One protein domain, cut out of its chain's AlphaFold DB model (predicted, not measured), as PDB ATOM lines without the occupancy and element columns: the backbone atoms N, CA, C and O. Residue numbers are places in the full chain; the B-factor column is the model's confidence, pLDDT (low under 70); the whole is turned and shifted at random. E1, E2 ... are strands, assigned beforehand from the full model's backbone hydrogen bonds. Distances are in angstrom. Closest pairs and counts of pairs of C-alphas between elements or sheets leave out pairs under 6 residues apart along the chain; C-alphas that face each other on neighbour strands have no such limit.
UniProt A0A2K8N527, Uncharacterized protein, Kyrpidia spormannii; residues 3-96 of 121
ATOM      1  N   ALA A   3     221.230 282.176 185.369       94.94
ATOM      2  CA  ALA A   3     221.480 283.110 184.278       94.94
ATOM      3  C   ALA A   3     222.354 282.453 183.204       94.94
ATOM      4  O   ALA A   3     223.388 281.855 183.514       94.94
ATOM      5  N   TYR A   4     221.962 282.570 181.939       96.69
ATOM      6  CA  TYR A   4     222.696 282.003 180.807       96.69
ATOM      7  C   TYR A   4     222.612 282.907 179.577       96.69
ATOM      8  O   TYR A   4     221.730 283.757 179.463       96.69
ATOM      9  N   GLN A   5     223.547 282.721 178.645       96.69
ATOM     10  CA  GLN A   5     223.607 283.484 177.402       96.69
ATOM     11  C   GLN A   5     223.289 282.579 176.208       96.69
ATOM     12  O   GLN A   5     223.848 281.489 176.086       96.69
ATOM     13  N   THR A   6     222.419 283.033 175.306       94.31
ATOM     14  CA  THR A   6     222.152 282.362 174.025       94.31
ATOM     15  C   THR A   6     221.993 283.390 172.912       94.31
ATOM     16  O   THR A   6     221.349 284.420 173.096       94.31
ATOM     17  N   ASN A   7     222.625 283.148 171.759       92.94
ATOM     18  CA  ASN A   7     222.614 284.056 170.602       92.94
ATOM     19  C   ASN A   7     222.948 285.523 170.951       92.94
ATOM     20  O   ASN A   7     222.333 286.452 170.435       92.94
ATOM     21  N   GLY A   8     223.905 285.730 171.864       90.06
ATOM     22  CA  GLY A   8     224.332 287.060 172.314       90.06
ATOM     23  C   GLY A   8     223.392 287.754 173.308       90.06
ATOM     24  O   GLY A   8     223.747 288.818 173.802       90.06
ATOM     25  N   ARG A   9     222.248 287.154 173.651       94.00
ATOM     26  CA  ARG A   9     221.266 287.683 174.612       94.00
ATOM     27  C   ARG A   9     221.386 286.985 175.964       94.00
ATOM     28  O   ARG A   9     221.666 285.783 176.008       94.00
ATOM     29  N   TRP A  10     221.175 287.729 177.047       97.31
ATOM     30  CA  TRP A  10     221.167 287.192 178.407       97.31
ATOM     31  C   TRP A  10     219.747 286.858 178.850       97.31
ATOM     32  O   TRP A  10     218.822 287.639 178.648       97.31
ATOM     33  N   PHE A  11     219.593 285.697 179.476       97.50
ATOM     34  CA  PHE A  11     218.332 285.233 180.034       97.50
ATOM     35  C   PHE A  11     218.523 284.851 181.490       97.50
ATOM     36  O   PHE A  11     219.519 284.223 181.858       97.50
ATOM     37  N   VAL A  12     217.539 285.210 182.303       97.44
ATOM     38  CA  VAL A  12     217.428 284.827 183.704       97.44
ATOM     39  C   VAL A  12     216.214 283.938 183.839       97.44
ATOM     40  O   VAL A  12     215.118 284.335 183.455       97.44
ATOM     41  N   ARG A  13     216.409 282.735 184.371       97.75
ATOM     42  CA  ARG A  13     215.337 281.785 184.637       97.75
ATOM     43  C   ARG A  13     215.210 281.553 186.133       97.75
ATOM     44  O   ARG A  13     216.207 281.227 186.787       97.75
ATOM     45  N   VAL A  14     213.986 281.677 186.630       97.56
ATOM     46  CA  VAL A  14     213.608 281.210 187.965       97.56
ATOM     47  C   VAL A  14     213.068 279.789 187.886       97.56
ATOM     48  O   VAL A  14     212.508 279.390 186.864       97.56
ATOM     49  N   GLU A  15     213.293 278.993 188.925       94.38
ATOM     50  CA  GLU A  15     212.978 277.558 188.882       94.38
ATOM     51  C   GLU A  15     211.488 277.233 189.078       94.38
ATOM     52  O   GLU A  15     211.069 276.126 188.731       94.38
ATOM     53  N   GLY A  16     210.670 278.179 189.555       95.44
ATOM     54  CA  GLY A  16     209.305 277.881 189.985       95.44
ATOM     55  C   GLY A  16     209.323 276.990 191.228       95.44
ATOM     56  O   GLY A  16     210.227 277.102 192.054       95.44
ATOM     57  N   GLY A  17     208.339 276.102 191.381       95.75
ATOM     58  CA  GLY A  17     208.291 275.148 192.493       95.75
ATOM     59  C   GLY A  17     206.879 274.703 192.859       95.75
ATOM     60  O   GLY A  17     206.048 274.469 191.983       95.75
ATOM     61  N   HIS A  18     206.600 274.576 194.154       94.25
ATOM     62  CA  HIS A  18     205.304 274.164 194.680       94.25
ATOM     63  C   HIS A  18     204.782 275.131 195.741       94.25
ATOM     64  O   HIS A  18     205.488 275.461 196.695       94.25
ATOM     65  N   ARG A  19     203.509 275.512 195.608       91.19
ATOM     66  CA  ARG A  19     202.770 276.351 196.559       91.19
ATOM     67  C   ARG A  19     201.417 275.711 196.835       91.19
ATOM     68  O   ARG A  19     200.681 275.447 195.898       91.19
ATOM     69  N   ASN A  20     201.087 275.424 198.091       85.31
ATOM     70  CA  ASN A  20     199.827 274.791 198.498       85.31
ATOM     71  C   ASN A  20     199.431 273.542 197.681       85.31
ATOM     72  O   ASN A  20     198.248 273.264 197.505       85.31
ATOM     73  N   ARG A  21     200.421 272.746 197.239       83.12
ATOM     74  CA  ARG A  21     200.301 271.573 196.334       83.12
ATOM     75  C   ARG A  21     200.101 271.885 194.846       83.12
ATOM     76  O   ARG A  21     200.113 270.948 194.050       83.12
ATOM     77  N   ASP A  22     199.999 273.150 194.467       90.56
ATOM     78  CA  ASP A  22     200.014 273.584 193.074       90.56
ATOM     79  C   ASP A  22     201.449 273.752 192.572       90.56
ATOM     80  O   ASP A  22     202.369 274.052 193.335       90.56
ATOM     81  N   THR A  23     201.647 273.556 191.269       94.38
ATOM     82  CA  THR A  23     202.931 273.822 190.613       94.38
ATOM     83  C   THR A  23     203.024 275.298 190.251       94.38
ATOM     84  O   THR A  23     202.218 275.801 189.470       94.38
ATOM     85  N   VAL A  24     204.049 275.970 190.764       94.81
ATOM     86  CA  VAL A  24     204.470 277.296 190.310       94.81
ATOM     87  C   VAL A  24     205.350 277.096 189.071       94.81
ATOM     88  O   VAL A  24     206.381 276.422 189.170       94.81
ATOM     89  N   PRO A  25     204.952 277.600 187.890       95.44
ATOM     90  CA  PRO A  25     205.738 277.430 186.677       95.44
ATOM     91  C   PRO A  25     207.050 278.220 186.754       95.44
ATOM     92  O   PRO A  25     207.110 279.290 187.348       95.44
ATOM     93  N   ALA A  26     208.090 277.700 186.106       96.69
ATOM     94  CA  ALA A  26     209.317 278.450 185.877       96.69
ATOM     95  C   ALA A  26     209.054 279.638 184.940       96.69
ATOM     96  O   ALA A  26     208.337 279.510 183.944       96.69
ATOM     97  N   GLU A  27     209.705 280.764 185.212       97.19
ATOM     98  CA  GLU A  27     209.590 281.986 184.418       97.19
ATOM     99  C   GLU A  27     210.954 282.387 183.856       97.19
ATOM    100  O   GLU A  27     212.007 281.971 184.347       97.19
ATOM    101  N   THR A  28     210.963 283.165 182.774       97.25
ATOM    102  CA  THR A  28     212.200 283.618 182.127       97.25
ATOM    103  C   THR A  28     212.103 285.083 181.735       97.25
ATOM    104  O   THR A  28     211.101 285.509 181.169       97.25
ATOM    105  N   LEU A  29     213.179 285.822 181.989       96.88
ATOM    106  CA  LEU A  29     213.339 287.236 181.671       96.88
ATOM    107  C   LEU A  29     214.559 287.426 180.759       96.88
ATOM    108  O   LEU A  29     215.647 286.940 181.075       96.88
ATOM    109  N   GLU A  30     214.391 288.123 179.634       97.06
ATOM    110  CA  GLU A  30     215.509 288.600 178.806       97.06
ATOM    111  C   GLU A  30     216.055 289.903 179.403       97.06
ATOM    112  O   GLU A  30     215.286 290.801 179.744       97.06
ATOM    113  N   VAL A  31     217.377 290.008 179.532       96.94
ATOM    114  CA  VAL A  31     218.061 291.179 180.094       96.94
ATOM    115  C   VAL A  31     219.219 291.614 179.190       96.94
ATOM    116  O   VAL A  31     219.790 290.781 178.478       96.94
ATOM    117  N   PRO A  32     219.592 292.907 179.179       96.31
ATOM    118  CA  PRO A  32     220.587 293.417 178.234       96.31
ATOM    119  C   PRO A  32     222.018 292.970 178.568       96.31
ATOM    120  O   PRO A  32     222.866 292.873 177.681       96.31
ATOM    121  N   GLU A  33     222.295 292.664 179.835       96.62
ATOM    122  CA  GLU A  33     223.626 292.313 180.330       96.62
ATOM    123  C   GLU A  33     223.568 291.172 181.350       96.62
ATOM    124  O   GLU A  33     222.501 290.760 181.802       96.62
ATOM    125  N   LYS A  34     224.736 290.660 181.750       96.50
ATOM    126  CA  LYS A  34     224.818 289.654 182.809       96.50
ATOM    127  C   LYS A  34     224.317 290.254 184.135       96.50
ATOM    128  O   LYS A  34     224.936 291.211 184.604       96.50
ATOM    129  N   PRO A  35     223.297 289.672 184.788       96.56
ATOM    130  CA  PRO A  35     222.768 290.207 186.038       96.56
ATOM    131  C   PRO A  35     223.814 290.174 187.158       96.56
ATOM    132  O   PRO A  35     224.540 289.187 187.314       96.56
ATOM    133  N   GLN A  36     223.873 291.250 187.939       96.62
ATOM    134  CA  GLN A  36     224.697 291.392 189.140       96.62
ATOM    135  C   GLN A  36     223.797 291.633 190.356       96.62
ATOM    136  O   GLN A  36     222.883 292.452 190.254       96.62
ATOM    137  N   PRO A  37     224.018 290.952 191.493       96.00
ATOM    138  CA  PRO A  37     223.257 291.218 192.708       96.00
ATOM    139  C   PRO A  37     223.588 292.620 193.238       96.00
ATOM    140  O   PRO A  37     224.756 293.013 193.262       96.00
ATOM    141  N   VAL A  38     222.568 293.368 193.659       94.94
ATOM    142  CA  VAL A  38     222.716 294.724 194.221       94.94
ATOM    143  C   VAL A  38     222.279 294.817 195.679       94.94
ATOM    144  O   VAL A  38     222.880 295.571 196.439       94.94
ATOM    145  N   ALA A  39     221.280 294.035 196.086       93.06
ATOM    146  CA  ALA A  39     220.800 293.979 197.460       93.06
ATOM    147  C   ALA A  39     220.219 292.596 197.761       93.06
ATOM    148  O   ALA A  39     219.621 291.971 196.884       93.06
ATOM    149  N   CYS A  40     220.373 292.152 199.009       94.19
ATOM    150  CA  CYS A  40     219.763 290.930 199.519       94.19
ATOM    151  C   CYS A  40     219.105 291.221 200.866       94.19
ATOM    152  O   CYS A  40     219.727 291.833 201.734       94.19
ATOM    153  N   TRP A  41     217.879 290.751 201.052       93.94
ATOM    154  CA  TRP A  41     217.168 290.829 202.325       93.94
ATOM    155  C   TRP A  41     216.297 289.591 202.504       93.94
ATOM    156  O   TRP A  41     216.197 288.740 201.617       93.94
ATOM    157  N   ARG A  42     215.715 289.455 203.691       93.88
ATOM    158  CA  ARG A  42     214.835 288.342 204.017       93.88
ATOM    159  C   ARG A  42     213.623 288.834 204.781       93.88
ATOM    160  O   ARG A  42     213.746 289.795 205.538       93.88
ATOM    161  N   ASP A  43     212.517 288.137 204.594       91.50
ATOM    162  CA  ASP A  43     211.316 288.272 205.405       91.50
ATOM    163  C   ASP A  43     211.004 286.914 206.042       91.50
ATOM    164  O   ASP A  43     211.182 285.863 205.417       91.50
ATOM    165  N   GLU A  44     210.618 286.934 207.312       92.88
ATOM    166  CA  GLU A  44     210.266 285.743 208.079       92.88
ATOM    167  C   GLU A  44     208.780 285.822 208.427       92.88
ATOM    168  O   GLU A  44     208.295 286.811 208.974       92.88
ATOM    169  N   HIS A  45     208.057 284.751 208.119       89.19
ATOM    170  CA  HIS A  45     206.638 284.624 208.406       89.19
ATOM    171  C   HIS A  45     206.444 283.483 209.394       89.19
ATOM    172  O   HIS A  45     206.925 282.378 209.162       89.19
ATOM    173  N   GLU A  46     205.714 283.721 210.476       92.62
ATOM    174  CA  GLU A  46     205.331 282.680 211.425       92.62
ATOM    175  C   GLU A  46     203.854 282.834 211.765       92.62
ATOM    176  O   GLU A  46     203.363 283.936 212.019       92.62
ATOM    177  N   ASP A  47     203.136 281.718 211.764       89.50
ATOM    178  CA  ASP A  47     201.751 281.654 212.202       89.50
ATOM    179  C   ASP A  47     201.488 280.362 212.994       89.50
ATOM    180  O   ASP A  47     202.379 279.562 213.277       89.50
ATOM    181  N   SER A  48     200.228 280.125 213.366       91.62
ATOM    182  CA  SER A  48     199.838 278.904 214.090       91.62
ATOM    183  C   SER A  48     200.044 277.605 213.298       91.62
ATOM    184  O   SER A  48     199.851 276.514 213.835       91.62
ATOM    185  N   CYS A  49     200.339 277.722 212.011       92.12
ATOM    186  CA  CYS A  49     200.359 276.670 211.014       92.12
ATOM    187  C   CYS A  49     201.796 276.286 210.612       92.12
ATOM    188  O   CYS A  49     202.020 275.171 210.130       92.12
ATOM    189  N   GLY A  50     202.782 277.150 210.858       94.31
ATOM    190  CA  GLY A  50     204.183 276.901 210.552       94.31
ATOM    191  C   GLY A  50     205.020 278.173 210.516       94.31
ATOM    192  O   GLY A  50     204.643 279.209 211.055       94.31
ATOM    193  N   HIS A  51     206.177 278.063 209.874       95.75
ATOM    194  CA  HIS A  51     207.048 279.196 209.601       95.75
ATOM    195  C   HIS A  51     207.571 279.130 208.169       95.75
ATOM    196  O   HIS A  51     207.777 278.049 207.615       95.75
ATOM    197  N   GLY A  52     207.822 280.288 207.579       96.19
ATOM    198  CA  GLY A  52     208.403 280.426 206.259       96.19
ATOM    199  C   GLY A  52     209.428 281.535 206.206       96.19
ATOM    200  O   GLY A  52     209.447 282.447 207.034       96.19
ATOM    201  N   THR A  53     210.297 281.450 205.212       96.62
ATOM    202  CA  THR A  53     211.300 282.474 204.956       96.62
ATOM    203  C   THR A  53     211.332 282.777 203.472       96.62
ATOM    204  O   THR A  53     211.493 281.868 202.654       96.62
ATOM    205  N   SER A  54     211.194 284.059 203.149       96.62
ATOM    206  CA  SER A  54     211.451 284.601 201.820       96.62
ATOM    207  C   SER A  54     212.844 285.214 201.804       96.62
ATOM    208  O   SER A  54     213.171 286.062 202.634       96.62
ATOM    209  N   TRP A  55     213.673 284.806 200.850       97.12
ATOM    210  CA  TRP A  55     214.934 285.461 200.519       97.12
ATOM    211  C   TRP A  55     214.760 286.233 199.226       97.12
ATOM    212  O   TRP A  55     214.492 285.657 198.173       97.12
ATOM    213  N   PHE A  56     214.976 287.536 199.303       97.25
ATOM    214  CA  PHE A  56     214.894 288.427 198.165       97.25
ATOM    215  C   PHE A  56     216.297 288.811 197.727       97.25
ATOM    216  O   PHE A  56     217.141 289.192 198.543       97.25
ATOM    217  N   THR A  57     216.558 288.708 196.430       97.12
ATOM    218  CA  THR A  57     217.772 289.250 195.822       97.12
ATOM    219  C   THR A  57     217.381 290.156 194.671       97.12
ATOM    220  O   THR A  57     216.825 289.705 193.668       97.12
ATOM    221  N   GLN A  58     217.703 291.439 194.804       97.31
ATOM    222  CA  GLN A  58     217.588 292.391 193.713       97.31
ATOM    223  C   GLN A  58     218.832 292.291 192.831       97.31
ATOM    224  O   GLN A  58     219.967 292.274 193.318       97.31
ATOM    225  N   PHE A  59     218.616 292.256 191.523       97.00
ATOM    226  CA  PHE A  59     219.651 292.214 190.504       97.00
ATOM    227  C   PHE A  59     219.557 293.427 189.591       97.00
ATOM    228  O   PHE A  59     218.471 293.933 189.310       97.00
ATOM    229  N   ARG A  60     220.708 293.832 189.062       97.44
ATOM    230  CA  ARG A  60     220.828 294.817 187.994       97.44
ATOM    231  C   ARG A  60     221.497 294.198 186.773       97.44
ATOM    232  O   ARG A  60     222.518 293.525 186.898       97.44
ATOM    233  N   ALA A  61     220.942 294.460 185.599       96.62
ATOM    234  CA  ALA A  61     221.493 294.099 184.300       96.62
ATOM    235  C   ALA A  61     221.341 295.306 183.364       96.62
ATOM    236  O   ALA A  61     220.253 295.551 182.846       96.62
ATOM    237  N   GLY A  62     222.408 296.090 183.189       95.25
ATOM    238  CA  GLY A  62     222.345 297.372 182.483       95.25
ATOM    239  C   GLY A  62     221.412 298.380 183.170       95.25
ATOM    240  O   GLY A  62     221.661 298.827 184.300       95.25
ATOM    241  N   ASP A  63     220.347 298.754 182.465       94.88
ATOM    242  CA  ASP A  63     219.264 299.640 182.899       94.88
ATOM    243  C   ASP A  63     218.061 298.898 183.506       94.88
ATOM    244  O   ASP A  63     217.177 299.535 184.077       94.88
ATOM    245  N   VAL A  64     218.046 297.565 183.442       96.38
ATOM    246  CA  VAL A  64     216.989 296.736 184.027       96.38
ATOM    247  C   VAL A  64     217.357 296.353 185.459       96.38
ATOM    248  O   VAL A  64     218.435 295.805 185.715       96.38
ATOM    249  N   THR A  65     216.426 296.582 186.382       97.00
ATOM    250  CA  THR A  65     216.462 296.062 187.752       97.00
ATOM    251  C   THR A  65     215.285 295.114 187.948       97.00
ATOM    252  O   THR A  65     214.178 295.414 187.511       97.00
ATOM    253  N   PHE A  66     215.518 293.976 188.595       97.06
ATOM    254  CA  PHE A  66     214.476 292.999 188.919       97.06
ATOM    255  C   PHE A  66     214.778 292.322 190.257       97.06
ATOM    256  O   PHE A  66     215.939 292.250 190.666       97.06
ATOM    257  N   CYS A  67     213.750 291.814 190.932       97.81
ATOM    258  CA  CYS A  67     213.899 291.055 192.168       97.81
ATOM    259  C   CYS A  67     213.499 289.596 191.950       97.81
ATOM    260  O   CYS A  67     212.530 289.297 191.251       97.81
ATOM    261  N   VAL A  68     214.278 288.692 192.537       97.94
ATOM    262  CA  VAL A  68     213.942 287.272 192.639       97.94
ATOM    263  C   VAL A  68     213.656 286.967 194.097       97.94
ATOM    264  O   VAL A  68     214.467 287.288 194.967       97.94
ATOM    265  N   GLU A  69     212.518 286.334 194.339       97.62
ATOM    266  CA  GLU A  69     212.153 285.774 195.630       97.62
ATOM    267  C   GLU A  69     212.358 284.262 195.596       97.62
ATOM    268  O   GLU A  69     211.880 283.580 194.689       97.62
ATOM    269  N   SER A  70     213.067 283.742 196.593       97.31
ATOM    270  CA  SER A  70     213.121 282.318 196.898       97.31
ATOM    271  C   SER A  70     212.429 282.093 198.229       97.31
ATOM    272  O   SER A  70     212.801 282.713 199.222       97.31
ATOM    273  N   PHE A  71     211.436 281.217 198.255       96.81
ATOM    274  CA  PHE A  71     210.636 280.957 199.441       96.81
ATOM    275  C   PHE A  71     210.709 279.495 199.861       96.81
ATOM    276  O   PHE A  71     210.753 278.586 199.023       96.81
ATOM    277  N   VAL A  72     210.672 279.275 201.174       96.50
ATOM    278  CA  VAL A  72     210.484 277.959 201.789       96.50
ATOM    279  C   VAL A  72     209.505 278.078 202.953       96.50
ATOM    280  O   VAL A  72     209.651 278.965 203.791       96.50
ATOM    281  N   TRP A  73     208.553 277.146 203.035       96.81
ATOM    282  CA  TRP A  73     207.641 276.975 204.169       96.81
ATOM    283  C   TRP A  73     207.860 275.637 204.869       96.81
ATOM    284  O   TRP A  73     207.960 274.592 204.218       96.81
ATOM    285  N   HIS A  74     207.830 275.662 206.199       95.00
ATOM    286  CA  HIS A  74     207.914 274.510 207.082       95.00
ATOM    287  C   HIS A  74     206.675 274.427 207.991       95.00
ATOM    288  O   HIS A  74     206.403 275.356 208.754       95.00
ATOM    289  N   PRO A  75     205.922 273.311 207.963       94.44
ATOM    290  CA  PRO A  75     204.722 273.162 208.771       94.44
ATOM    291  C   PRO A  75     205.062 272.995 210.254       94.44
ATOM    292  O   PRO A  75     206.038 272.332 210.618       94.44
ATOM    293  N   ALA A  76     204.202 273.528 211.118       93.88
ATOM    294  CA  ALA A  76     204.230 273.228 212.544       93.88
ATOM    295  C   ALA A  76     203.802 271.764 212.812       93.88
ATOM    296  O   ALA A  76     203.146 271.135 211.972       93.88
ATOM    297  N   PRO A  77     204.136 271.190 213.986       93.31
ATOM    298  CA  PRO A  77     203.713 269.837 214.342       93.31
ATOM    299  C   PRO A  77     202.198 269.635 214.195       93.31
ATOM    300  O   PRO A  77     201.404 270.402 214.730       93.31
ATOM    301  N   GLY A  78     201.800 268.573 213.488       91.56
ATOM    302  CA  GLY A  78     200.392 268.267 213.197       91.56
ATOM    303  C   GLY A  78     199.911 268.738 211.821       91.56
ATOM    304  O   GLY A  78     198.867 268.281 211.359       91.56
ATOM    305  N   TYR A  79     200.699 269.560 211.130       89.69
ATOM    306  CA  TYR A  79     200.466 269.977 209.752       89.69
ATOM    307  C   TYR A  79     201.441 269.288 208.784       89.69
ATOM    308  O   TYR A  79     202.485 268.779 209.191       89.69
ATOM    309  N   SER A  80     201.080 269.201 207.498       86.81
ATOM    310  CA  SER A  80     201.790 268.339 206.532       86.81
ATOM    311  C   SER A  80     202.023 268.941 205.145       86.81
ATOM    312  O   SER A  80     202.418 268.208 204.236       86.81
ATOM    313  N   TRP A  81     201.792 270.242 204.941       88.81
ATOM    314  CA  TRP A  81     202.179 270.898 203.687       88.81
ATOM    315  C   TRP A  81     203.550 271.561 203.834       88.81
ATOM    316  O   TRP A  81     203.868 272.149 204.861       88.81
ATOM    317  N   LEU A  82     204.350 271.443 202.783       90.25
ATOM    318  CA  LEU A  82     205.616 272.137 202.590       90.25
ATOM    319  C   LEU A  82     205.473 272.945 201.303       90.25
ATOM    320  O   LEU A  82     204.837 272.476 200.354       90.25
ATOM    321  N   GLU A  83     206.074 274.126 201.264       94.50
ATOM    322  CA  GLU A  83     206.144 274.946 200.056       94.50
ATOM    323  C   GLU A  83     207.592 275.291 199.773       94.50
ATOM    324  O   GLU A  83     208.385 275.506 200.690       94.50
ATOM    325  N   SER A  84     207.934 275.340 198.495       95.81
ATOM    326  CA  SER A  84     209.191 275.920 198.063       95.81
ATOM    327  C   SER A  84     209.051 276.353 196.625       95.81
ATOM    328  O   SER A  84     208.620 275.560 195.786       95.81
ATOM    329  N   TRP A  85     209.383 277.604 196.348       96.88
ATOM    330  CA  TRP A  85     209.313 278.147 195.005       96.88
ATOM    331  C   TRP A  85     210.305 279.291 194.821       96.88
ATOM    332  O   TRP A  85     210.787 279.889 195.782       96.88
ATOM    333  N   GLU A  86     210.610 279.579 193.562       97.56
ATOM    334  CA  GLU A  86     211.334 280.770 193.140       97.56
ATOM    335  C   GLU A  86     210.525 281.503 192.067       97.56
ATOM    336  O   GLU A  86     210.099 280.879 191.092       97.56
ATOM    337  N   SER A  87     210.335 282.812 192.229       97.25
ATOM    338  CA  SER A  87     209.623 283.653 191.261       97.25
ATOM    339  C   SER A  87     210.271 285.027 191.117       97.25
ATOM    340  O   SER A  87     211.093 285.448 191.939       97.25
ATOM    341  N   PHE A  88     209.890 285.750 190.065       97.44
ATOM    342  CA  PHE A  88     210.105 287.193 190.049       97.44
ATOM    343  C   PHE A  88     209.154 287.858 191.047       97.44
ATOM    344  O   PHE A  88     208.061 287.354 191.309       97.44
ATOM    345  N   SER A  89     209.597 288.962 191.637       95.62
ATOM    346  CA  SER A  89     208.852 289.673 192.672       95.62
ATOM    347  C   SER A  89     208.948 291.178 192.450       95.62
ATOM    348  O   SER A  89     209.982 291.677 192.000       95.62
ATOM    349  N   ASP A  90     207.878 291.888 192.797       93.56
ATOM    350  CA  ASP A  90     207.824 293.355 192.805       93.56
ATOM    351  C   ASP A  90     208.285 293.937 194.153       93.56
ATOM    352  O   ASP A  90     208.234 295.147 194.363       93.56
ATOM    353  N   MET A  91     208.726 293.085 195.085       91.12
ATOM    354  CA  MET A  91     209.240 293.519 196.381       91.12
ATOM    355  C   MET A  91     210.511 294.357 196.216       91.12
ATOM    356  O   MET A  91     211.483 293.947 195.574       91.12
ATOM    357  N   GLU A  92     210.510 295.528 196.844       88.62
ATOM    358  CA  GLU A  92     211.652 296.435 196.870       88.62
ATOM    359  C   GLU A  92     212.536 296.179 198.100       88.62
ATOM    360  O   GLU A  92     212.034 295.757 199.149       88.62
ATOM    361  N   PRO A  93     213.858 296.417 197.996       85.75
ATOM    362  CA  PRO A  93     214.739 296.337 199.150       85.75
ATOM    363  C   PRO A  93     214.315 297.362 200.211       85.75
ATOM    364  O   PRO A  93     213.968 298.490 199.854       85.75
ATOM    365  N   PRO A  94     214.407 297.020 201.508       82.31
ATOM    366  CA  PRO A  94     214.180 297.992 202.572       82.31
ATOM    367  C   PRO A  94     215.173 299.153 202.447       82.31
ATOM    368  O   PRO A  94     216.340 298.948 202.083       82.31
ATOM    369  N   GLN A  95     214.736 300.377 202.758       79.19
ATOM    370  CA  GLN A  95     215.653 301.515 202.732       79.19
ATOM    371  C   GLN A  95     216.596 301.456 203.936       79.19
ATOM    372  O   GLN A  95     216.255 300.990 205.024       79.19
ATOM    373  N   MET A  96     217.826 301.932 203.748       68.88
ATOM    374  CA  MET A  96     218.815 301.952 204.821       68.88
ATOM    375  C   MET A  96     218.312 302.808 205.991       68.88
ATOM    376  O   MET A  96     218.032 303.990 205.816       68.88
TER     377      MET A  96
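This is residues 3 to 96 of the 121 residues of an uncharacterized protein of Kyrpidia spormannii (UniProt A0A2K8N527). The domain is a long, twisted slab of six antiparallel strands, with the long strands E6, E7 and E8 side by side, and a small three-stranded sheet of E1, E2 and E5 at one end. E2 runs on into E3, from the small sheet to the large one, and the chain returns through E4 to E5; residues 90 to 96 form a tail after E9. The 94 printed residues hold nine named strands, E1 to E9 along the chain, and no named helix: all strand. The large sheet has the order E4, E3, E9, E8, E7, E6, and the small one E1, E2, E5, also antiparallel. The whole is only just loose, close to compact, with a radius of gyration of the C-alphas of 15.3 A, and only just flat, spanning 51 by 34 by 15 A.

E1, residues 3 to 6, and E2, residues 9 to 13, form a hairpin, with N 4 and O 11 at 3.0 A. E2 runs on into E3, residues 16 to 19, at 20 degrees across a break of 2 residues. E3 and E4, residues 22 to 24, form a hairpin, with N 19 and O 22 at 2.9 A. E5, residues 28 to 31, is antiparallel to E2, with N 12 and O 29 at 2.8 A. E6, residues 36 to 47, bends by 54 degrees at residue 39. E6 and E7, residues 50 to 61, form a hairpin at 165 degrees between their directions, with N 43 and O 54 at 2.9 A. E8, residues 64 to 75, forms a hairpin with E7, with N 55 and O 70 at 2.8 A. E9, residues 83 to 89, forms a hairpin with E8, with N 71 and O 85 at 2.9 A. E6, E7, E8 and E9 make a meander, each strand the antiparallel neighbour of the one before. E9 and E3 are antiparallel at 127 degrees, with N 18 and O 84 at 2.8 A. The closest C-alphas of E5 and E7 are those of Val 31 and Ala 61, 6.2 A apart. E1 is apart from E9.

E1 begins at C-alpha 3, (221.480, 283.110, 184.278). From first to last C-alpha, E6 measures 34.0 A, E7 35.8 A, E8 36.3 A and E9 16.7 A. E9 ends at C-alpha 89, (208.852, 289.673, 192.672).

The two C-alphas farthest apart are those of Gly 8 and Gly 78, 51.0 A. The printed part has no cut and no long link; the link from E8 to E9, 7 residues, is short and the others are tight. The mean pLDDT of the printed part is 94.1, and residue 96 is under 70.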